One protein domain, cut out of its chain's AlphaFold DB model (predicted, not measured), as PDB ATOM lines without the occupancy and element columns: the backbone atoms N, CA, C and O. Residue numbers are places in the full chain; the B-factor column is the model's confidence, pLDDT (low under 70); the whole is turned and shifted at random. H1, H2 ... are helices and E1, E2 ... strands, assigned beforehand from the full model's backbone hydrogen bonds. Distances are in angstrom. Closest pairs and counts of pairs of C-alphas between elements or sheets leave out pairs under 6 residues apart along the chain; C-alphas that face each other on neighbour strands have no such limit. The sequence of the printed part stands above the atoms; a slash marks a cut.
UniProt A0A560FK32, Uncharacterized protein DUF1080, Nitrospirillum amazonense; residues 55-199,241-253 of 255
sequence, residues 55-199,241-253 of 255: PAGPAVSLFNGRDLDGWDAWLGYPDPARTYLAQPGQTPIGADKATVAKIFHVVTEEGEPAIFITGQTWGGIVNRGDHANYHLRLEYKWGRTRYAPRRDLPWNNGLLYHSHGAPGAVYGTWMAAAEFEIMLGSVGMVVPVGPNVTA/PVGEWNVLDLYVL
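This is residues 55 to 199 and 241 to 253 of the 255 residues of the protein "Uncharacterized protein DUF1080" of Nitrospirillum amazonense (UniProt A0A560FK32). A twisted sheet of three strands, E6, E7 and E8, is grouped with three two-stranded pairs: E5 with E9 near its edge strand E6, E1 with E4 reached through one close approach of E4 to E6, and the hairpin E2 and E3, which follows straight on from the short helix H1. Long loops run over the outside, and the first residues and the loop about Gly 89 reach the two ends of the longest axis. The printed part has 158 residues, with one named helix and nine named strands in the order E1 H1 E2 E3 E4 E5 E6 E7 E8 E9; under half of the residues are in named elements, and the class is mostly strand. The sheets are antiparallel, the largest in the order E6, E7, E8. The whole is compact, with a radius of gyration of the C-alphas of 15.6 A and spans of 47 by 37 by 32 A.

E6 is residues 156 to 164, 21.5 A long, from C-alpha 156 at (3.456, 51.079, -8.460). E7 is residues 176 to 183, 19.0 A, and E8 is residues 189 to 193. E5, residues 134 to 140, is 19.1 A long; E9, residues 246 to 252, is 19.6 A and ends at C-alpha 252 (13.210, 42.447, -26.850). E1 is residues 71 to 75, beginning at C-alpha 71 (17.538, 36.002, -7.987), and E4 is residues 123 to 127. H1 is residues 97 to 103, E2 residues 104 to 109 and E3 residues 112 to 117.

E6, E7 and E8 form a meander, each strand the antiparallel neighbour of the one before; E6 and E7 are a hairpin, as are E7 and E8. N 159 and O 180 are 2.9 A apart, and N 179 and O 191 are 2.9 A apart. E6 bends by 72 degrees at residue 161, and E7 by 60 degrees at residue 180. E6 and E9 are near each other. E5 and E9 are antiparallel at 163 degrees, with N 136 and O 250 at 2.8 A. The closest C-alphas of E4 and E6 are those of Val 126 and Ser 163, 7.8 A apart. E1 and E4 are antiparallel at 166 degrees, with N 72 and O 126 at 2.8 A. The closest C-alphas of E1 and H1, Ala 73 and Val 100, are 6.7 A apart. In H1, 2 of 3 O i to N i+4 pairs are within hydrogen-bond range. The hairpin E2 and E3 has N 107 and O 114 at 2.9 A. E3 and E6 are apart.

The two C-alphas farthest apart, Ala 56 and Gly 89, are 47.9 A apart. Residues 200 to 240 are not printed, and C-alphas 199 and 241 are 29.0 A apart across the cut. The long links are E1 to H1, E5 to E6 and E6 to E7. Mean pLDDT of the printed part is 95.7, and no printed residue is under 70.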
ATOM      1  N   PRO A  55      10.329  31.628 -31.650       89.50
ATOM      2  CA  PRO A  55      11.283  31.325 -30.594       89.50
ATOM      3  C   PRO A  55      12.441  30.475 -31.124       89.50
ATOM      4  O   PRO A  55      12.228  29.421 -31.724       89.50
ATOM      5  N   ALA A  56      13.676  30.917 -30.880       88.38
ATOM      6  CA  ALA A  56      14.881  30.196 -31.295       88.38
ATOM      7  C   ALA A  56      15.177  28.957 -30.423       88.38
ATOM      8  O   ALA A  56      16.072  28.174 -30.736       88.38
ATOM      9  N   GLY A  57      14.441  28.775 -29.325       90.12
ATOM     10  CA  GLY A  57      14.636  27.697 -28.366       90.12
ATOM     11  C   GLY A  57      13.416  27.489 -27.465       90.12
ATOM     12  O   GLY A  57      12.409  28.187 -27.610       90.12
ATOM     13  N   PRO A  58      13.483  26.506 -26.550       93.25
ATOM     14  CA  PRO A  58      12.401  26.234 -25.614       93.25
ATOM     15  C   PRO A  58      12.222  27.384 -24.617       93.25
ATOM     16  O   PRO A  58      13.176  28.083 -24.274       93.25
ATOM     17  N   ALA A  59      11.002  27.532 -24.099       94.69
ATOM     18  CA  ALA A  59      10.739  28.427 -22.981       94.69
ATOM     19  C   ALA A  59      11.494  27.956 -21.728       94.69
ATOM     20  O   ALA A  59      11.507  26.765 -21.406       94.69
ATOM     21  N   VAL A  60      12.094  28.903 -21.009       93.81
ATOM     22  CA  VAL A  60      12.798  28.663 -19.746       93.81
ATOM     23  C   VAL A  60      12.056  29.394 -18.637       93.81
ATOM     24  O   VAL A  60      11.757  30.578 -18.767       93.81
ATOM     25  N   SER A  61      11.762  28.698 -17.538       95.19
ATOM     26  CA  SER A  61      11.153  29.348 -16.378       95.19
ATOM     27  C   SER A  61      12.205  30.110 -15.575       95.19
ATOM     28  O   SER A  61      13.192  29.520 -15.136       95.19
ATOM     29  N   LEU A  62      11.969  31.401 -15.333       96.38
ATOM     30  CA  LEU A  62      12.799  32.219 -14.437       96.38
ATOM     31  C   LEU A  62      12.416  32.041 -12.959       96.38
ATOM     32  O   LEU A  62      13.213  32.323 -12.063       96.38
ATOM     33  N   PHE A  63      11.201  31.557 -12.693       97.56
ATOM     34  CA  PHE A  63      10.701  31.269 -11.353       97.56
ATOM     35  C   PHE A  63      10.508  29.759 -11.173       97.56
ATOM     36  O   PHE A  63       9.806  29.106 -11.943       97.56
ATOM     37  N   ASN A  64      11.153  29.182 -10.157       96.88
ATOM     38  CA  ASN A  64      11.137  27.734  -9.922       96.88
ATOM     39  C   ASN A  64       9.927  27.246  -9.098       96.88
ATOM     40  O   ASN A  64       9.831  26.049  -8.814       96.88
ATOM     41  N   GLY A  65       9.041  28.161  -8.687       97.44
ATOM     42  CA  GLY A  65       7.850  27.867  -7.891       97.44
ATOM     43  C   GLY A  65       8.099  27.591  -6.402       97.44
ATOM     44  O   GLY A  65       7.153  27.262  -5.695       97.44
ATOM     45  N   ARG A  66       9.340  27.676  -5.910       97.81
ATOM     46  CA  ARG A  66       9.698  27.277  -4.534       97.81
ATOM     47  C   ARG A  66      10.430  28.359  -3.758       97.81
ATOM     48  O   ARG A  66      10.126  28.579  -2.591       97.81
ATOM     49  N   ASP A  67      11.384  29.020  -4.395       97.44
ATOM     50  CA  ASP A  67      12.286  29.979  -3.764       97.44
ATOM     51  C   ASP A  67      12.772  31.024  -4.783       97.44
ATOM     52  O   ASP A  67      12.308  31.089  -5.925       97.44
ATOM     53  N   LEU A  68      13.692  31.879  -4.336       97.62
ATOM     54  CA  LEU A  68      14.299  32.945  -5.127       97.62
ATOM     55  C   LEU A  68      15.807  32.706  -5.335       97.62
ATOM     56  O   LEU A  68      16.545  33.660  -5.550       97.62
ATOM     57  N   ASP A  69      16.293  31.458  -5.299       94.94
ATOM     58  CA  ASP A  69      17.740  31.154  -5.338       94.94
ATOM     59  C   ASP A  69      18.446  31.612  -6.635       94.94
ATOM     60  O   ASP A  69      19.663  31.840  -6.657       94.94
ATOM     61  N   GLY A  70      17.680  31.787  -7.718       95.38
ATOM     62  CA  GLY A  70      18.138  32.340  -9.000       95.38
ATOM     63  C   GLY A  70      18.118  33.870  -9.096       95.38
ATOM     64  O   GLY A  70      18.405  34.409 -10.166       95.38
ATOM     65  N   TRP A  71      17.765  34.562  -8.010       98.00
ATOM     66  CA  TRP A  71      17.538  36.002  -7.987       98.00
ATOM     67  C   TRP A  71      18.429  36.683  -6.950       98.00
ATOM     68  O   TRP A  71      18.559  36.227  -5.814       98.00
ATOM     69  N   ASP A  72      19.016  37.810  -7.334       98.19
ATOM     70  CA  ASP A  72      19.709  38.708  -6.418       98.19
ATOM     71  C   ASP A  72      18.765  39.830  -5.994       98.19
ATOM     72  O   ASP A  72      18.023  40.366  -6.810       98.19
ATOM     73  N   ALA A  73      18.777  40.185  -4.712       98.25
ATOM     74  CA  ALA A  73      17.874  41.184  -4.151       98.25
ATOM     75  C   ALA A  73      18.641  42.390  -3.612       98.25
ATOM     76  O   ALA A  73      19.707  42.249  -3.005       98.25
ATOM     77  N   TRP A  74      18.051  43.571  -3.769       98.62
ATOM     78  CA  TRP A  74      18.555  44.803  -3.180       98.62
ATOM     79  C   TRP A  74      17.401  45.669  -2.690       98.62
ATOM     80  O   TRP A  74      16.433  45.901  -3.414       98.62
ATOM     81  N   LEU A  75      17.515  46.162  -1.459       98.75
ATOM     82  CA  LEU A  75      16.564  47.089  -0.861       98.75
ATOM     83  C   LEU A  75      17.189  48.478  -0.706       98.75
ATOM     84  O   LEU A  75      18.347  48.620  -0.304       98.75
ATOM     85  N   GLY A  76      16.385  49.496  -1.001       98.44
ATOM     86  CA  GLY A  76      16.703  50.905  -0.805       98.44
ATOM     87  C   GLY A  76      16.706  51.291   0.673       98.44
ATOM     88  O   GLY A  76      17.156  50.547   1.542       98.44
ATOM     89  N   TYR A  77      16.233  52.489   0.990       98.06
ATOM     90  CA  TYR A  77      16.353  53.042   2.341       98.06
ATOM     91  C   TYR A  77      15.343  52.447   3.340       98.06
ATOM     92  O   TYR A  77      14.225  52.099   2.954       98.06
ATOM     93  N   PRO A  78      15.685  52.380   4.644       96.69
ATOM     94  CA  PRO A  78      14.731  52.025   5.697       96.69
ATOM     95  C   PRO A  78      13.483  52.911   5.718       96.69
ATOM     96  O   PRO A  78      12.385  52.418   5.956       96.69
ATOM     97  N   ASP A  79      13.655  54.210   5.460       96.94
ATOM     98  CA  ASP A  79      12.553  55.139   5.231       96.94
ATOM     99  C   ASP A  79      12.362  55.345   3.714       96.94
ATOM    100  O   ASP A  79      13.126  56.099   3.095       96.94
ATOM    101  N   PRO A  80      11.352  54.706   3.090       96.31
ATOM    102  CA  PRO A  80      11.132  54.796   1.649       96.31
ATOM    103  C   PRO A  80      10.772  56.208   1.164       96.31
ATOM    104  O   PRO A  80      10.842  56.474  -0.036       96.31
ATOM    105  N   ALA A  81      10.422  57.147   2.054       96.25
ATOM    106  CA  ALA A  81      10.211  58.545   1.673       96.25
ATOM    107  C   ALA A  81      11.518  59.256   1.269       96.25
ATOM    108  O   ALA A  81      11.479  60.341   0.688       96.25
ATOM    109  N   ARG A  82      12.681  58.658   1.556       96.31
ATOM    110  CA  ARG A  82      13.993  59.277   1.320       96.31
ATOM    111  C   ARG A  82      14.616  58.955  -0.031       96.31
ATOM    112  O   ARG A  82      15.574  59.631  -0.400       96.31
ATOM    113  N   THR A  83      14.076  57.989  -0.775       96.12
ATOM    114  CA  THR A  83      14.652  57.487  -2.037       96.12
ATOM    115  C   THR A  83      14.950  58.582  -3.052       96.12
ATOM    116  O   THR A  83      16.017  58.592  -3.656       96.12
ATOM    117  N   TYR A  84      14.041  59.543  -3.201       93.31
ATOM    118  CA  TYR A  84      14.161  60.592  -4.217       93.31
ATOM    119  C   TYR A  84      14.767  61.899  -3.686       93.31
ATOM    120  O   TYR A  84      14.817  62.900  -4.401       93.31
ATOM    121  N   LEU A  85      15.245  61.918  -2.438       94.06
ATOM    122  CA  LEU A  85      15.946  63.076  -1.894       94.06
ATOM    123  C   LEU A  85      17.370  63.127  -2.449       94.06
ATOM    124  O   LEU A  85      18.078  62.126  -2.469       94.06
ATOM    125  N   ALA A  86      17.843  64.324  -2.805       90.00
ATOM    126  CA  ALA A  86      19.232  64.518  -3.234       90.00
ATOM    127  C   ALA A  86      20.252  64.104  -2.154       90.00
ATOM    128  O   ALA A  86      21.385  63.749  -2.464       90.00
ATOM    129  N   GLN A  87      19.851  64.176  -0.882       93.25
ATOM    130  CA  GLN A  87      20.635  63.735   0.268       93.25
ATOM    131  C   GLN A  87      19.729  62.911   1.192       93.25
ATOM    132  O   GLN A  87      19.089  63.474   2.081       93.25
ATOM    133  N   PRO A  88      19.653  61.585   0.995       93.19
ATOM    134  CA  PRO A  88      18.776  60.721   1.785       93.19
ATOM    135  C   PRO A  88      19.141  60.711   3.274       93.19
ATOM    136  O   PRO A  88      18.268  60.558   4.125       93.19
ATOM    137  N   GLY A  89      20.422  60.902   3.615       95.69
ATOM    138  CA  GLY A  89      20.897  60.888   5.007       95.69
ATOM    139  C   GLY A  89      20.734  59.526   5.693       95.69
ATOM    140  O   GLY A  89      20.705  59.448   6.916       95.69
ATOM    141  N   GLN A  90      20.592  58.466   4.898       95.94
ATOM    142  CA  GLN A  90      20.508  57.072   5.315       95.94
ATOM    143  C   GLN A  90      21.321  56.224   4.340       95.94
ATOM    144  O   GLN A  90      21.539  56.625   3.196       95.94
ATOM    145  N   THR A  91      21.744  55.050   4.789       97.38
ATOM    146  CA  THR A  91      22.331  54.028   3.920       97.38
ATOM    147  C   THR A  91      21.219  53.091   3.449       97.38
ATOM    148  O   THR A  91      20.325  52.793   4.250       97.38
ATOM    149  N   PRO A  92      21.237  52.626   2.187       98.12
ATOM    150  CA  PRO A  92      20.346  51.557   1.759       98.12
ATOM    151  C   PRO A  92      20.499  50.313   2.641       98.12
ATOM    152  O   PRO A  92      21.588  50.022   3.135       98.12
ATOM    153  N   ILE A  93      19.411  49.569   2.813       98.56
ATOM    154  CA  ILE A  93      19.394  48.269   3.490       98.56
ATOM    155  C   ILE A  93      20.303  47.281   2.743       98.56
ATOM    156  O   ILE A  93      21.004  46.484   3.365       98.56
ATOM    157  N   GLY A  94      20.312  47.346   1.410       98.38
ATOM    158  CA  GLY A  94      21.129  46.488   0.566       98.38
ATOM    159  C   GLY A  94      20.613  45.052   0.506       98.38
ATOM    160  O   GLY A  94      19.406  44.814   0.471       98.38
ATOM    161  N   ALA A  95      21.538  44.093   0.473       98.06
ATOM    162  CA  ALA A  95      21.257  42.668   0.288       98.06
ATOM    163  C   ALA A  95      21.105  41.884   1.612       98.06
ATOM    164  O   ALA A  95      21.372  40.680   1.656       98.06
ATOM    165  N   ASP A  96      20.724  42.544   2.714       97.75
ATOM    166  CA  ASP A  96      20.502  41.864   3.996       97.75
ATOM    167  C   ASP A  96      19.408  40.791   3.866       97.75
ATOM    168  O   ASP A  96      18.224  41.100   3.720       97.75
ATOM    169  N   LYS A  97      19.804  39.516   3.943       95.81
ATOM    170  CA  LYS A  97      18.927  38.370   3.655       95.81
ATOM    171  C   LYS A  97      17.683  38.333   4.539       95.81
ATOM    172  O   LYS A  97      16.601  38.009   4.059       95.81
ATOM    173  N   ALA A  98      17.830  38.659   5.824       97.25
ATOM    174  CA  ALA A  98      16.726  38.608   6.777       97.25
ATOM    175  C   ALA A  98      15.667  39.679   6.483       97.25
ATOM    176  O   ALA A  98      14.476  39.434   6.667       97.25
ATOM    177  N   THR A  99      16.084  40.859   6.023       97.69
ATOM    178  CA  THR A  99      15.169  41.930   5.619       97.69
ATOM    179  C   THR A  99      14.593  41.675   4.230       97.69
ATOM    180  O   THR A  99      13.383  41.792   4.052       97.69
ATOM    181  N   VAL A 100      15.414  41.230   3.276       98.31
ATOM    182  CA  VAL A 100      14.985  40.818   1.928       98.31
ATOM    183  C   VAL A 100      13.871  39.777   1.994       98.31
ATOM    184  O   VAL A 100      12.836  39.981   1.371       98.31
ATOM    185  N   ALA A 101      14.019  38.724   2.804       97.88
ATOM    186  CA  ALA A 101      13.016  37.662   2.926       97.88
ATOM    187  C   ALA A 101      11.662  38.148   3.482       97.88
ATOM    188  O   ALA A 101      10.636  37.505   3.275       97.88
ATOM    189  N   LYS A 102      11.627  39.297   4.175       97.62
ATOM    190  CA  LYS A 102      10.371  39.925   4.620       97.62
ATOM    191  C   LYS A 102       9.678  40.701   3.501       97.62
ATOM    192  O   LYS A 102       8.471  40.895   3.584       97.62
ATOM    193  N   ILE A 103      10.420  41.155   2.490       98.25
ATOM    194  CA  ILE A 103       9.899  41.962   1.377       98.25
ATOM    195  C   ILE A 103       9.570  41.098   0.163       98.25
ATOM    196  O   ILE A 103       8.494  41.255  -0.407       98.25
ATOM    197  N   PHE A 104      10.476  40.189  -0.195       98.50
ATOM    198  CA  PHE A 104      10.366  39.287  -1.334       98.50
ATOM    199  C   PHE A 104      10.351  37.847  -0.830       98.50
ATOM    200  O   PHE A 104      11.322  37.385  -0.228       98.50
ATOM    201  N   HIS A 105       9.255  37.136  -1.058       98.19
ATOM    202  CA  HIS A 105       9.140  35.725  -0.693       98.19
ATOM    203  C   HIS A 105       8.106  35.017  -1.557       98.19
ATOM    204  O   HIS A 105       7.273  35.648  -2.202       98.19
ATOM    205  N   VAL A 106       8.169  33.690  -1.573       98.50
ATOM    206  CA  VAL A 106       7.209  32.857  -2.295       98.50
ATOM    207  C   VAL A 106       6.003  32.578  -1.405       98.50
ATOM    208  O   VAL A 106       6.155  32.227  -0.234       98.50
ATOM    209  N   VAL A 107       4.810  32.727  -1.969       97.94
ATOM    210  CA  VAL A 107       3.529  32.374  -1.344       97.94
ATOM    211  C   VAL A 107       2.753  31.430  -2.254       97.94
ATOM    212  O   VAL A 107       3.051  31.324  -3.442       97.94
ATOM    213  N   THR A 108       1.737  30.767  -1.708       98.19
ATOM    214  CA  THR A 108       0.702  30.113  -2.516       98.19
ATOM    215  C   THR A 108      -0.461  31.079  -2.686       98.19
ATOM    216  O   THR A 108      -1.097  31.452  -1.701       98.19
ATOM    217  N   GLU A 109      -0.748  31.459  -3.923       96.94
ATOM    218  CA  GLU A 109      -1.852  32.334  -4.296       96.94
ATOM    219  C   GLU A 109      -2.776  31.565  -5.243       96.94
ATOM    220  O   GLU A 109      -2.335  31.053  -6.265       96.94
ATOM    221  N   GLU A 110      -4.055  31.431  -4.883       96.12
ATOM    222  CA  GLU A 110      -5.050  30.682  -5.680       96.12
ATOM    223  C   GLU A 110      -4.630  29.238  -6.041       96.12
ATOM    224  O   GLU A 110      -5.072  28.673  -7.034       96.12
ATOM    225  N   GLY A 111      -3.819  28.612  -5.181       97.19
ATOM    226  CA  GLY A 111      -3.353  27.230  -5.341       97.19
ATOM    227  C   GLY A 111      -2.015  27.084  -6.066       97.19
ATOM    228  O   GLY A 111      -1.447  25.997  -6.027       97.19
ATOM    229  N   GLU A 112      -1.472  28.164  -6.628       97.81
ATOM    230  CA  GLU A 112      -0.215  28.170  -7.381       97.81
ATOM    231  C   GLU A 112       0.867  29.004  -6.672       97.81
ATOM    232  O   GLU A 112       0.552  29.908  -5.889       97.81
ATOM    233  N   PRO A 113       2.163  28.719  -6.885       98.19
ATOM    234  CA  PRO A 113       3.227  29.524  -6.306       98.19
ATOM    235  C   PRO A 113       3.324  30.892  -6.995       98.19
ATOM    236  O   PRO A 113       3.311  30.990  -8.220       98.19
ATOM    237  N   ALA A 114       3.517  31.946  -6.206       98.31
ATOM    238  CA  ALA A 114       3.731  33.305  -6.693       98.31
ATOM    239  C   ALA A 114       4.828  34.013  -5.891       98.31
ATOM    240  O   ALA A 114       4.988  33.786  -4.688       98.31
ATOM    241  N   ILE A 115       5.566  34.908  -6.548       98.38
ATOM    242  CA  ILE A 115       6.465  35.837  -5.860       98.38
ATOM    243  C   ILE A 115       5.605  36.945  -5.251       98.38
ATOM    244  O   ILE A 115       4.957  37.707  -5.969       98.38
ATOM    245  N   PHE A 116       5.609  37.051  -3.927       97.94
ATOM    246  CA  PHE A 116       4.945  38.120  -3.202       97.94
ATOM    247  C   PHE A 116       5.931  39.235  -2.870       97.94
ATOM    248  O   PHE A 116       6.999  39.002  -2.296       97.94
ATOM    249  N   ILE A 117       5.538  40.458  -3.223       97.81
ATOM    250  CA  ILE A 117       6.285  41.683  -2.955       97.81
ATOM    251  C   ILE A 117       5.446  42.526  -2.001       97.81
ATOM    252  O   ILE A 117       4.376  43.006  -2.375       97.81
ATOM    253  N   THR A 118       5.910  42.714  -0.765       96.50
ATOM    254  CA  THR A 118       5.100  43.423   0.245       96.50
ATOM    255  C   THR A 118       4.936  44.910  -0.061       96.50
ATOM    256  O   THR A 118       3.931  45.506   0.321       96.50
ATOM    257  N   GLY A 119       5.924  45.525  -0.721       94.94
ATOM    258  CA  GLY A 119       5.934  46.957  -1.034       94.94
ATOM    259  C   GLY A 119       6.144  47.870   0.182       94.94
ATOM    260  O   GLY A 119       5.805  49.049   0.123       94.94
ATOM    261  N   GLN A 120       6.666  47.349   1.303       96.12
ATOM    262  CA  GLN A 120       6.942  48.152   2.509       96.12
ATOM    263  C   GLN A 120       8.136  49.096   2.356       96.12
ATOM    264  O   GLN A 120       8.211  50.110   3.047       96.12
ATOM    265  N   THR A 121       9.075  48.755   1.479       96.56
ATOM    266  CA  THR A 121      10.170  49.631   1.071       96.56
ATOM    267  C   THR A 121      10.455  49.433  -0.415       96.56
ATOM    268  O   THR A 121       9.945  48.496  -1.033       96.56
ATOM    269  N   TRP A 122      11.258  50.325  -0.982       97.75
ATOM    270  CA  TRP A 122      11.705  50.247  -2.363       97.75
ATOM    271  C   TRP A 122      12.836  49.239  -2.534       97.75
ATOM    272  O   TRP A 122      13.673  49.062  -1.648       97.75
ATOM    273  N   GLY A 123      12.896  48.623  -3.704       97.69
ATOM    274  CA  GLY A 123      13.941  47.683  -4.070       97.69
ATOM    275  C   GLY A 123      13.495  46.810  -5.226       97.69
ATOM    276  O   GLY A 123      12.435  47.028  -5.809       97.69
ATOM    277  N   GLY A 124      14.297  45.801  -5.525       97.81
ATOM    278  CA  GLY A 124      13.981  44.841  -6.568       97.81
ATOM    279  C   GLY A 124      14.713  43.526  -6.383       97.81
ATOM    280  O   GLY A 124      15.652  43.415  -5.588       97.81
ATOM    281  N   ILE A 125      14.264  42.547  -7.157       98.44
ATOM    282  CA  ILE A 125      14.971  41.299  -7.405       98.44
ATOM    283  C   ILE A 125      15.385  41.261  -8.874       98.44
ATOM    284  O   ILE A 125      14.637  41.701  -9.744       98.44
ATOM    285  N   VAL A 126      16.575  40.744  -9.150       97.88
ATOM    286  CA  VAL A 126      17.159  40.668 -10.489       97.88
ATOM    287  C   VAL A 126      17.544  39.223 -10.753       97.88
ATOM    288  O   VAL A 126      18.247  38.606  -9.955       97.88
ATOM    289  N   ASN A 127      17.046  38.660 -11.851       96.56
ATOM    290  CA  ASN A 127      17.430  37.319 -12.265       96.56
ATOM    291  C   ASN A 127      18.893  37.333 -12.732       96.56
ATOM    292  O   ASN A 127      19.310  38.270 -13.406       96.56
ATOM    293  N   ARG A 128      19.669  36.299 -12.393       94.31
ATOM    294  CA  ARG A 128      21.092  36.213 -12.776       94.31
ATOM    295  C   ARG A 128      21.336  35.884 -14.253       94.31
ATOM    296  O   ARG A 128      22.490  35.830 -14.671       94.31
ATOM    297  N   GLY A 129      20.287  35.584 -15.013       90.62
ATOM    298  CA  GLY A 129      20.376  35.324 -16.441       90.62
ATOM    299  C   GLY A 129      20.829  36.560 -17.218       90.62
ATOM    300  O   GLY A 129      20.412  37.677 -16.924       90.62
ATOM    301  N   ASP A 130      21.675  36.331 -18.219       91.31
ATOM    302  CA  ASP A 130      22.083  37.334 -19.198       91.31
ATOM    303  C   ASP A 130      21.381  37.022 -20.524       91.31
ATOM    304  O   ASP A 130      21.515  35.920 -21.073       91.31
ATOM    305  N   HIS A 131      20.553  37.953 -20.984       91.31
ATOM    306  CA  HIS A 131      19.632  37.760 -22.096       91.31
ATOM    307  C   HIS A 131      19.666  38.984 -23.007       91.31
ATOM    308  O   HIS A 131      19.566  40.105 -22.517       91.31
ATOM    309  N   ALA A 132      19.751  38.741 -24.315       91.00
ATOM    310  CA  ALA A 132      19.745  39.781 -25.339       91.00
ATOM    311  C   ALA A 132      18.388  39.831 -26.064       91.00
ATOM    312  O   ALA A 132      17.498  40.604 -25.728       91.00
ATOM    313  N   ASN A 133      18.163  38.884 -26.983       93.62
ATOM    314  CA  ASN A 133      16.893  38.743 -27.695       93.62
ATOM    315  C   ASN A 133      15.991  37.712 -27.010       93.62
ATOM    316  O   ASN A 133      16.351  36.534 -26.926       93.62
ATOM    317  N   TYR A 134      14.811  38.128 -26.556       94.94
ATOM    318  CA  TYR A 134      13.868  37.236 -25.883       94.94
ATOM    319  C   TYR A 134      12.426  37.737 -25.942       94.94
ATOM    320  O   TYR A 134      12.135  38.922 -26.086       94.94
ATOM    321  N   HIS A 135      11.513  36.784 -25.781       95.69
ATOM    322  CA  HIS A 135      10.140  37.038 -25.373       95.69
ATOM    323  C   HIS A 135      10.024  36.656 -23.898       95.69
ATOM    324  O   HIS A 135      10.176  35.487 -23.542       95.69
ATOM    325  N   LEU A 136       9.790  37.648 -23.046       96.62
ATOM    326  CA  LEU A 136       9.477  37.447 -21.640       96.62
ATOM    327  C   LEU A 136       7.964  37.511 -21.460       96.62
ATOM    328  O   LEU A 136       7.319  38.470 -21.877       96.62
ATOM    329  N   ARG A 137       7.414  36.504 -20.785       97.12
ATOM    330  CA  ARG A 137       6.021  36.482 -20.355       97.12
ATOM    331  C   ARG A 137       5.955  36.328 -18.846       97.12
ATOM    332  O   ARG A 137       6.603  35.440 -18.294       97.12
ATOM    333  N   LEU A 138       5.153  37.164 -18.200       97.62
ATOM    334  CA  LEU A 138       4.858  37.050 -16.775       97.62
ATOM    335  C   LEU A 138       3.386  37.326 -16.493       97.62
ATOM    336  O   LEU A 138       2.692  37.965 -17.286       97.62
ATOM    337  N   GLU A 139       2.937  36.862 -15.334       98.12
ATOM    338  CA  GLU A 139       1.627  37.186 -14.787       98.12
ATOM    339  C   GLU A 139       1.799  37.998 -13.506       98.12
ATOM    340  O   GLU A 139       2.702  37.733 -12.710       98.12
ATOM    341  N   TYR A 140       0.948  39.001 -13.306       97.88
ATOM    342  CA  TYR A 140       0.958  39.812 -12.091       97.88
ATOM    343  C   TYR A 140      -0.457  40.100 -11.603       97.88
ATOM    344  O   TYR A 140      -1.413  40.158 -12.379       97.88
ATOM    345  N   LYS A 141      -0.581  40.308 -10.294       97.31
ATOM    346  CA  LYS A 141      -1.827  40.677  -9.627       97.31
ATOM    347  C   LYS A 141      -1.537  41.669  -8.510       97.31
ATOM    348  O   LYS A 141      -0.560  41.522  -7.775       97.31
ATOM    349  N   TRP A 142      -2.401  42.667  -8.357       96.81
ATOM    350  CA  TRP A 142      -2.275  43.628  -7.269       96.81
ATOM    351  C   TRP A 142      -2.638  43.021  -5.917       96.81
ATOM    352  O   TRP A 142      -3.718  42.460  -5.730       96.81
ATOM    353  N   GLY A 143      -1.738  43.194  -4.949       91.94
ATOM    354  CA  GLY A 143      -2.019  42.927  -3.545       91.94
ATOM    355  C   GLY A 143      -2.967  43.965  -2.934       91.94
ATOM    356  O   GLY A 143      -3.270  45.005  -3.512       91.94
ATOM    357  N   ARG A 144      -3.421  43.704  -1.707       89.50
ATOM    358  CA  ARG A 144      -4.444  44.529  -1.035       89.50
ATOM    359  C   ARG A 144      -3.879  45.735  -0.285       89.50
ATOM    360  O   ARG A 144      -4.617  46.669   0.020       89.50
ATOM    361  N   THR A 145      -2.592  45.702   0.044       92.38
ATOM    362  CA  THR A 145      -1.966  46.665   0.955       92.38
ATOM    363  C   THR A 145      -1.052  47.617   0.197       92.38
ATOM    364  O   THR A 145      -0.350  47.214  -0.726       92.38
ATOM    365  N   ARG A 146      -1.049  48.882   0.621       93.75
ATOM    366  CA  ARG A 146      -0.075  49.908   0.234       93.75
ATOM    367  C   ARG A 146       0.532  50.513   1.490       93.75
ATOM    368  O   ARG A 146      -0.129  50.594   2.528       93.75
ATOM    369  N   TYR A 147       1.768  50.977   1.377       95.62
ATOM    370  CA  TYR A 147       2.520  51.570   2.479       95.62
ATOM    371  C   TYR A 147       2.919  53.008   2.153       95.62
ATOM    372  O   TYR A 147       2.959  53.416   0.991       95.62
ATOM    373  N   ALA A 148       3.195  53.801   3.191       95.25
ATOM    374  CA  ALA A 148       3.809  55.111   3.007       95.25
ATOM    375  C   ALA A 148       5.163  54.962   2.272       95.25
ATOM    376  O   ALA A 148       5.849  53.966   2.492       95.25
ATOM    377  N   PRO A 149       5.554  55.918   1.408       94.44
ATOM    378  CA  PRO A 149       4.902  57.207   1.146       94.44
ATOM    379  C   PRO A 149       3.743  57.139   0.136       94.44
ATOM    380  O   PRO A 149       3.108  58.152  -0.129       94.44
ATOM    381  N   ARG A 150       3.435  55.959  -0.416       93.81
ATOM    382  CA  ARG A 150       2.419  55.765  -1.465       93.81
ATOM    383  C   ARG A 150       1.110  55.156  -0.966       93.81
ATOM    384  O   ARG A 150       0.381  54.540  -1.736       93.81
ATOM    385  N   ARG A 151       0.785  55.336   0.317       94.94
ATOM    386  CA  ARG A 151      -0.392  54.719   0.952       94.94
ATOM    387  C   ARG A 151      -1.693  55.038   0.208       94.94
ATOM    388  O   ARG A 151      -2.516  54.147   0.016       94.94
ATOM    389  N   ASP A 152      -1.827  56.282  -0.241       94.25
ATOM    390  CA  ASP A 152      -3.025  56.800  -0.907       94.25
ATOM    391  C   ASP A 152      -2.817  57.009  -2.420       94.25
ATOM    392  O   ASP A 152      -3.673  57.562  -3.101       94.25
ATOM    393  N   LEU A 153      -1.689  56.533  -2.963       92.50
ATOM    394  CA  LEU A 153      -1.308  56.679  -4.371       92.50
ATOM    395  C   LEU A 153      -1.473  55.363  -5.135       92.50
ATOM    396  O   LEU A 153      -1.406  54.304  -4.507       92.50
ATOM    397  N   PRO A 154      -1.666  55.384  -6.467       92.56
ATOM    398  CA  PRO A 154      -1.761  54.161  -7.262       92.56
ATOM    399  C   PRO A 154      -0.623  53.181  -6.950       92.56
ATOM    400  O   PRO A 154       0.523  53.606  -6.724       92.56
ATOM    401  N   TRP A 155      -0.958  51.884  -6.924       94.00
ATOM    402  CA  TRP A 155       0.038  50.817  -6.839       94.00
ATOM    403  C   TRP A 155       1.068  51.011  -7.939       94.00
ATOM    404  O   TRP A 155       0.712  51.388  -9.052       94.00
ATOM    405  N   ASN A 156       2.329  50.803  -7.592       95.00
ATOM    406  CA  ASN A 156       3.456  51.079  -8.460       95.00
ATOM    407  C   ASN A 156       4.477  49.954  -8.293       95.00
ATOM    408  O   ASN A 156       4.799  49.564  -7.166       95.00
ATOM    409  N   ASN A 157       4.906  49.420  -9.425       95.94
ATOM    410  CA  ASN A 157       5.940  48.422  -9.589       95.94
ATOM    411  C   ASN A 157       6.507  48.566 -11.015       95.94
ATOM    412  O   ASN A 157       5.993  49.344 -11.818       95.94
ATOM    413  N   GLY A 158       7.512  47.775 -11.360       96.44
ATOM    414  CA  GLY A 158       8.104  47.796 -12.687       96.44
ATOM    415  C   GLY A 158       8.724  46.461 -13.055       96.44
ATOM    416  O   GLY A 158       9.253  45.735 -12.211       96.44
ATOM    417  N   LEU A 159       8.671  46.151 -14.345       98.19
ATOM    418  CA  LEU A 159       9.534  45.153 -14.954       98.19
ATOM    419  C   LEU A 159      10.750  45.884 -15.530       98.19
ATOM    420  O   LEU A 159      10.662  46.543 -16.567       98.19
ATOM    421  N   LEU A 160      11.884  45.760 -14.845       97.56
ATOM    422  CA  LEU A 160      13.153  46.329 -15.282       97.56
ATOM    423  C   LEU A 160      13.909  45.295 -16.118       97.56
ATOM    424  O   LEU A 160      14.150  44.176 -15.660       97.56
ATOM    425  N   TYR A 161      14.304  45.680 -17.325       96.38
ATOM    426  CA  TYR A 161      15.030  44.832 -18.261       96.38
ATOM    427  C   TYR A 161      16.315  45.507 -18.750       96.38
ATOM    428  O   TYR A 161      16.461  46.731 -18.722       96.38
ATOM    429  N   HIS A 162      17.285  44.674 -19.129       94.94
ATOM    430  CA  HIS A 162      18.677  45.079 -19.393       94.94
ATOM    431  C   HIS A 162      19.291  45.845 -18.216       94.94
ATOM    432  O   HIS A 162      20.016  46.831 -18.377       94.94
ATOM    433  N   SER A 163      18.976  45.363 -17.012       95.50
ATOM    434  CA  SER A 163      19.532  45.852 -15.758       95.50
ATOM    435  C   SER A 163      21.046  45.665 -15.739       95.50
ATOM    436  O   SER A 163      21.541  44.557 -15.925       95.50
ATOM    437  N   HIS A 164      21.794  46.734 -15.486       94.88
ATOM    438  CA  HIS A 164      23.253  46.709 -15.487       94.88
ATOM    439  C   HIS A 164      23.859  47.649 -14.437       94.88
ATOM    440  O   HIS A 164      23.205  48.530 -13.868       94.88
ATOM    441  N   GLY A 165      25.153  47.454 -14.181       95.06
ATOM    442  CA  GLY A 165      25.898  48.194 -13.166       95.06
ATOM    443  C   GLY A 165      25.716  47.630 -11.757       95.06
ATOM    444  O   GLY A 165      25.301  46.491 -11.569       95.06
ATOM    445  N   ALA A 166      26.088  48.415 -10.748       96.19
ATOM    446  CA  ALA A 166      25.998  47.977  -9.359       96.19
ATOM    447  C   ALA A 166      24.545  48.037  -8.839       96.19
ATOM    448  O   ALA A 166      23.825  48.989  -9.158       96.19
ATOM    449  N   PRO A 167      24.123  47.093  -7.976       97.06
ATOM    450  CA  PRO A 167      22.894  47.233  -7.202       97.06
ATOM    451  C   PRO A 167      22.852  48.568  -6.452       97.06
ATOM    452  O   PRO A 167      23.847  49.004  -5.872       97.06
ATOM    453  N   GLY A 168      21.702  49.239  -6.497       96.56
ATOM    454  CA  GLY A 168      21.514  50.537  -5.857       96.56
ATOM    455  C   GLY A 168      22.238  51.715  -6.518       96.56
ATOM    456  O   GLY A 168      22.243  52.806  -5.949       96.56
ATOM    457  N   ALA A 169      22.833  51.551  -7.705       96.75
ATOM    458  CA  ALA A 169      23.489  52.648  -8.421       96.75
ATOM    459  C   ALA A 169      22.537  53.817  -8.740       96.75
ATOM    460  O   ALA A 169      22.969  54.969  -8.804       96.75
ATOM    461  N   VAL A 170      21.242  53.540  -8.909       96.56
ATOM    462  CA  VAL A 170      20.202  54.536  -9.170       96.56
ATOM    463  C   VAL A 170      19.395  54.765  -7.889       96.56
ATOM    464  O   VAL A 170      18.766  53.848  -7.361       96.56
ATOM    465  N   TYR A 171      19.446  55.991  -7.356       95.94
ATOM    466  CA  TYR A 171      18.778  56.406  -6.108       95.94
ATOM    467  C   TYR A 171      19.072  55.516  -4.880       95.94
ATOM    468  O   TYR A 171      18.224  55.372  -4.001       95.94
ATOM    469  N   GLY A 172      20.230  54.847  -4.819       97.06
ATOM    470  CA  GLY A 172      20.531  53.900  -3.737       97.06
ATOM    471  C   GLY A 172      19.684  52.619  -3.766       97.06
ATOM    472  O   GLY A 172      19.769  51.820  -2.835       97.06
ATOM    473  N   THR A 173      18.857  52.425  -4.799       97.50
ATOM    474  CA  THR A 173      17.744  51.465  -4.785       97.50
ATOM    475  C   THR A 173      17.735  50.526  -5.992       97.50
ATOM    476  O   THR A 173      17.635  49.319  -5.805       97.50
ATOM    477  N   TRP A 174      17.883  51.039  -7.214       97.81
ATOM    478  CA  TRP A 174      17.786  50.234  -8.436       97.81
ATOM    479  C   TRP A 174      19.125  50.136  -9.170       97.81
ATOM    480  O   TRP A 174      20.033  50.946  -8.959       97.81
ATOM    481  N   MET A 175      19.248  49.130 -10.033       97.56
ATOM    482  CA  MET A 175      20.252  49.112 -11.100       97.56
ATOM    483  C   MET A 175      19.788  50.021 -12.246       97.56
ATOM    484  O   MET A 175      18.609  50.367 -12.321       97.56
ATOM    485  N   ALA A 176      20.702  50.419 -13.131       96.81
ATOM    486  CA  ALA A 176      20.297  51.122 -14.344       96.81
ATOM    487  C   ALA A 176      19.595  50.135 -15.285       96.81
ATOM    488  O   ALA A 176      20.115  49.041 -15.484       96.81
ATOM    489  N   ALA A 177      18.432  50.493 -15.827       96.94
ATOM    490  CA  ALA A 177      17.612  49.605 -16.653       96.94
ATOM    491  C   ALA A 177      16.620  50.387 -17.525       96.94
ATOM    492  O   ALA A 177      16.299  51.540 -17.234       96.94
ATOM    493  N   ALA A 178      16.083  49.748 -18.562       96.88
ATOM    494  CA  ALA A 178      14.809  50.182 -19.122       96.88
ATOM    495  C   ALA A 178      13.681  49.598 -18.264       96.88
ATOM    496  O   ALA A 178      13.725  48.430 -17.885       96.88
ATOM    497  N   GLU A 179      12.682  50.407 -17.936       97.94
ATOM    498  CA  GLU A 179      11.533  49.982 -17.145       97.94
ATOM    499  C   GLU A 179      10.279  49.981 -18.010       97.94
ATOM    500  O   GLU A 179       9.931  50.983 -18.639       97.94
ATOM    501  N   PHE A 180       9.625  48.821 -18.033       97.56
ATOM    502  CA  PHE A 180       8.216  48.696 -18.356       97.56
ATOM    503  C   PHE A 180       7.462  48.920 -17.046       97.56
ATOM    504  O   PHE A 180       7.398  48.025 -16.195       97.56
ATOM    505  N   GLU A 181       6.930  50.125 -16.858       96.38
ATOM    506  CA  GLU A 181       6.219  50.446 -15.625       96.38
ATOM    507  C   GLU A 181       4.947  49.600 -15.519       96.38
ATOM    508  O   GLU A 181       4.170  49.464 -16.469       96.38
ATOM    509  N   ILE A 182       4.700  49.083 -14.323       97.00
ATOM    510  CA  ILE A 182       3.438  48.487 -13.923       97.00
ATOM    511  C   ILE A 182       2.867  49.389 -12.823       97.00
ATOM    512  O   ILE A 182       3.110  49.185 -11.637       97.00
ATOM    513  N   MET A 183       2.127  50.428 -13.205       95.12
ATOM    514  CA  MET A 183       1.426  51.307 -12.268       95.12
ATOM    515  C   MET A 183      -0.071  51.263 -12.562       95.12
ATOM    516  O   MET A 183      -0.465  51.385 -13.718       95.12
ATOM    517  N   LEU A 184      -0.903  51.118 -11.525       93.69
ATOM    518  CA  LEU A 184      -2.359  51.011 -11.683       93.69
ATOM    519  C   LEU A 184      -2.910  52.196 -12.503       93.69
ATOM    520  O   LEU A 184      -2.775  53.350 -12.081       93.69
ATOM    521  N   GLY A 185      -3.543  51.901 -13.644       91.12
ATOM    522  CA  GLY A 185      -4.083  52.885 -14.600       91.12
ATOM    523  C   GLY A 185      -3.071  53.493 -15.590       91.12
ATOM    524  O   GLY A 185      -3.385  54.473 -16.276       91.12
ATOM    525  N   SER A 186      -1.844  52.967 -15.617       92.06
ATOM    526  CA  SER A 186      -0.693  53.480 -16.375       92.06
ATOM    527  C   SER A 186       0.354  52.366 -16.592       92.06
ATOM    528  O   SER A 186       1.553  52.521 -16.368       92.06
ATOM    529  N   VAL A 187      -0.107  51.178 -16.991       94.81
ATOM    530  CA  VAL A 187       0.763  50.029 -17.280       94.81
ATOM    531  C   VAL A 187       1.374  50.163 -18.678       94.81
ATOM    532  O   VAL A 187       0.690  50.525 -19.635       94.81
ATOM    533  N   GLY A 188       2.658  49.830 -18.812       94.25
ATOM    534  CA  GLY A 188       3.378  49.836 -20.086       94.25
ATOM    535  C   GLY A 188       4.019  51.168 -20.444       94.25
ATOM    536  O   GLY A 188       4.328  51.395 -21.615       94.25
ATOM    537  N   MET A 189       4.228  52.050 -19.464       94.12
ATOM    538  CA  MET A 189       5.101  53.198 -19.686       94.12
ATOM    539  C   MET A 189       6.533  52.728 -19.916       94.12
ATOM    540  O   MET A 189       6.992  51.804 -19.247       94.12
ATOM    541  N   VAL A 190       7.252  53.414 -20.802       96.62
ATOM    542  CA  VAL A 190       8.706  53.277 -20.896       96.62
ATOM    543  C   VAL A 190       9.377  54.358 -20.054       96.62
ATOM    544  O   VAL A 190       9.139  55.557 -20.252       96.62
ATOM    545  N   VAL A 191      10.226  53.924 -19.124       96.69
ATOM    546  CA  VAL A 191      10.992  54.793 -18.225       96.69
ATOM    547  C   VAL A 191      12.477  54.409 -18.293       96.69
ATOM    548  O   VAL A 191      12.840  53.273 -17.990       96.69
ATOM    549  N   PRO A 192      13.378  55.318 -18.703       96.62
ATOM    550  CA  PRO A 192      14.815  55.109 -18.549       96.62
ATOM    551  C   PRO A 192      15.225  55.255 -17.074       96.62
ATOM    552  O   PRO A 192      15.201  56.355 -16.516       96.62
ATOM    553  N   VAL A 193      15.625  54.157 -16.434       95.94
ATOM    554  CA  VAL A 193      16.071  54.144 -15.036       95.94
ATOM    555  C   VAL A 193      17.575  54.380 -14.986       95.94
ATOM    556  O   VAL A 193      18.383  53.503 -15.284       95.94
ATOM    557  N   GLY A 194      17.962  55.583 -14.568       92.19
ATOM    558  CA  GLY A 194      19.360  55.985 -14.433       92.19
ATOM    559  C   GLY A 194      19.928  56.704 -15.665       92.19
ATOM    560  O   GLY A 194      19.323  56.725 -16.733       92.19
ATOM    561  N   PRO A 195      21.103  57.339 -15.525       84.62
ATOM    562  CA  PRO A 195      21.626  58.280 -16.521       84.62
ATOM    563  C   PRO A 195      22.164  57.628 -17.803       84.62
ATOM    564  O   PRO A 195      22.358  58.327 -18.791       84.62
ATOM    565  N   ASN A 196      22.423  56.319 -17.786       87.06
ATOM    566  CA  ASN A 196      23.058  55.590 -18.889       87.06
ATOM    567  C   ASN A 196      22.066  54.715 -19.667       87.06
ATOM    568  O   ASN A 196      22.470  53.789 -20.363       87.06
ATOM    569  N   VAL A 197      20.771  54.998 -19.537       92.44
ATOM    570  CA  VAL A 197      19.706  54.323 -20.277       92.44
ATOM    571  C   VAL A 197      19.039  55.342 -21.174       92.44
ATOM    572  O   VAL A 197      18.776  56.475 -20.776       92.44
ATOM    573  N   THR A 198      18.774  54.952 -22.411       91.94
ATOM    574  CA  THR A 198      18.062  55.787 -23.369       91.94
ATOM    575  C   THR A 198      17.005  54.947 -24.053       91.94
ATOM    576  O   THR A 198      17.290  53.848 -24.514       91.94
ATOM    577  N   ALA A 199      15.794  55.488 -24.144       94.81
ATOM    578  CA  ALA A 199      14.749  54.951 -24.998       94.81
ATOM    579  C   ALA A 199      14.468  55.951 -26.120       94.81
ATOM    580  O   ALA A 199      14.469  57.164 -25.900       94.81
ATOM    581  N   PRO A 241      -9.276  44.674 -13.965       93.94
ATOM    582  CA  PRO A 241      -9.643  45.155 -12.639       93.94
ATOM    583  C   PRO A 241      -8.701  44.681 -11.520       93.94
ATOM    584  O   PRO A 241      -8.162  43.573 -11.544       93.94
ATOM    585  N   VAL A 242      -8.542  45.517 -10.491       93.75
ATOM    586  CA  VAL A 242      -7.751  45.185  -9.296       93.75
ATOM    587  C   VAL A 242      -8.243  43.873  -8.684       93.75
ATOM    588  O   VAL A 242      -9.426  43.725  -8.382       93.75
ATOM    589  N   GLY A 243      -7.308  42.950  -8.448       92.12
ATOM    590  CA  GLY A 243      -7.590  41.610  -7.931       92.12
ATOM    591  C   GLY A 243      -7.657  40.528  -9.008       92.12
ATOM    592  O   GLY A 243      -7.740  39.357  -8.659       92.12
ATOM    593  N   GLU A 244      -7.565  40.886 -10.290       95.62
ATOM    594  CA  GLU A 244      -7.420  39.923 -11.381       95.62
ATOM    595  C   GLU A 244      -5.958  39.773 -11.821       95.62
ATOM    596  O   GLU A 244      -5.147  40.698 -11.717       95.62
ATOM    597  N   TRP A 245      -5.630  38.591 -12.344       97.75
ATOM    598  CA  TRP A 245      -4.334  38.314 -12.955       97.75
ATOM    599  C   TRP A 245      -4.228  38.938 -14.344       97.75
ATOM    600  O   TRP A 245      -5.005  38.624 -15.256       97.75
ATOM    601  N   ASN A 246      -3.227  39.790 -14.516       97.88
ATOM    602  CA  ASN A 246      -2.812  40.361 -15.786       97.88
ATOM    603  C   ASN A 246      -1.681  39.532 -16.394       97.88
ATOM    604  O   ASN A 246      -0.854  38.990 -15.667       97.88
ATOM    605  N   VAL A 247      -1.629  39.479 -17.725       97.56
ATOM    606  CA  VAL A 247      -0.514  38.890 -18.478       97.56
ATOM    607  C   VAL A 247       0.248  40.026 -19.142       97.56
ATOM    608  O   VAL A 247      -0.359  40.882 -19.784       97.56
ATOM    609  N   LEU A 248       1.567  40.015 -18.995       96.50
ATOM    610  CA  LEU A 248       2.481  40.927 -19.666       96.50
ATOM    611  C   LEU A 248       3.374  40.106 -20.595       96.50
ATOM    612  O   LEU A 248       4.031  39.163 -20.152       96.50
ATOM    613  N   ASP A 249       3.411  40.498 -21.866       95.75
ATOM    614  CA  ASP A 249       4.358  40.000 -22.859       95.75
ATOM    615  C   ASP A 249       5.315  41.141 -23.252       95.75
ATOM    616  O   ASP A 249       4.881  42.194 -23.722       95.75
ATOM    617  N   LEU A 250       6.617  40.932 -23.053       95.62
ATOM    618  CA  LEU A 250       7.691  41.841 -23.445       95.62
ATOM    619  C   LEU A 250       8.539  41.165 -24.523       95.62
ATOM    620  O   LEU A 250       9.064  40.072 -24.311       95.62
ATOM    621  N   TYR A 251       8.697  41.830 -25.663       94.69
ATOM    622  CA  TYR A 251       9.548  41.376 -26.759       94.69
ATOM    623  C   TYR A 251      10.750  42.302 -26.862       94.69
ATOM    624  O   TYR A 251      10.587  43.509 -27.042       94.69
ATOM    625  N   VAL A 252      11.942  41.727 -26.760       94.00
ATOM    626  CA  VAL A 252      13.210  42.447 -26.850       94.00
ATOM    627  C   VAL A 252      14.013  41.862 -28.001       94.00
ATOM    628  O   VAL A 252      14.219  40.648 -28.064       94.00
ATOM    629  N   LEU A 253      14.377  42.720 -28.953       90.50
ATOM    630  CA  LEU A 253      15.024  42.348 -30.207       90.50
ATOM    631  C   LEU A 253      16.011  43.437 -30.640       90.50
ATOM    632  O   LEU A 253      15.631  44.604 -30.715       90.50
TER     633      LEU A 253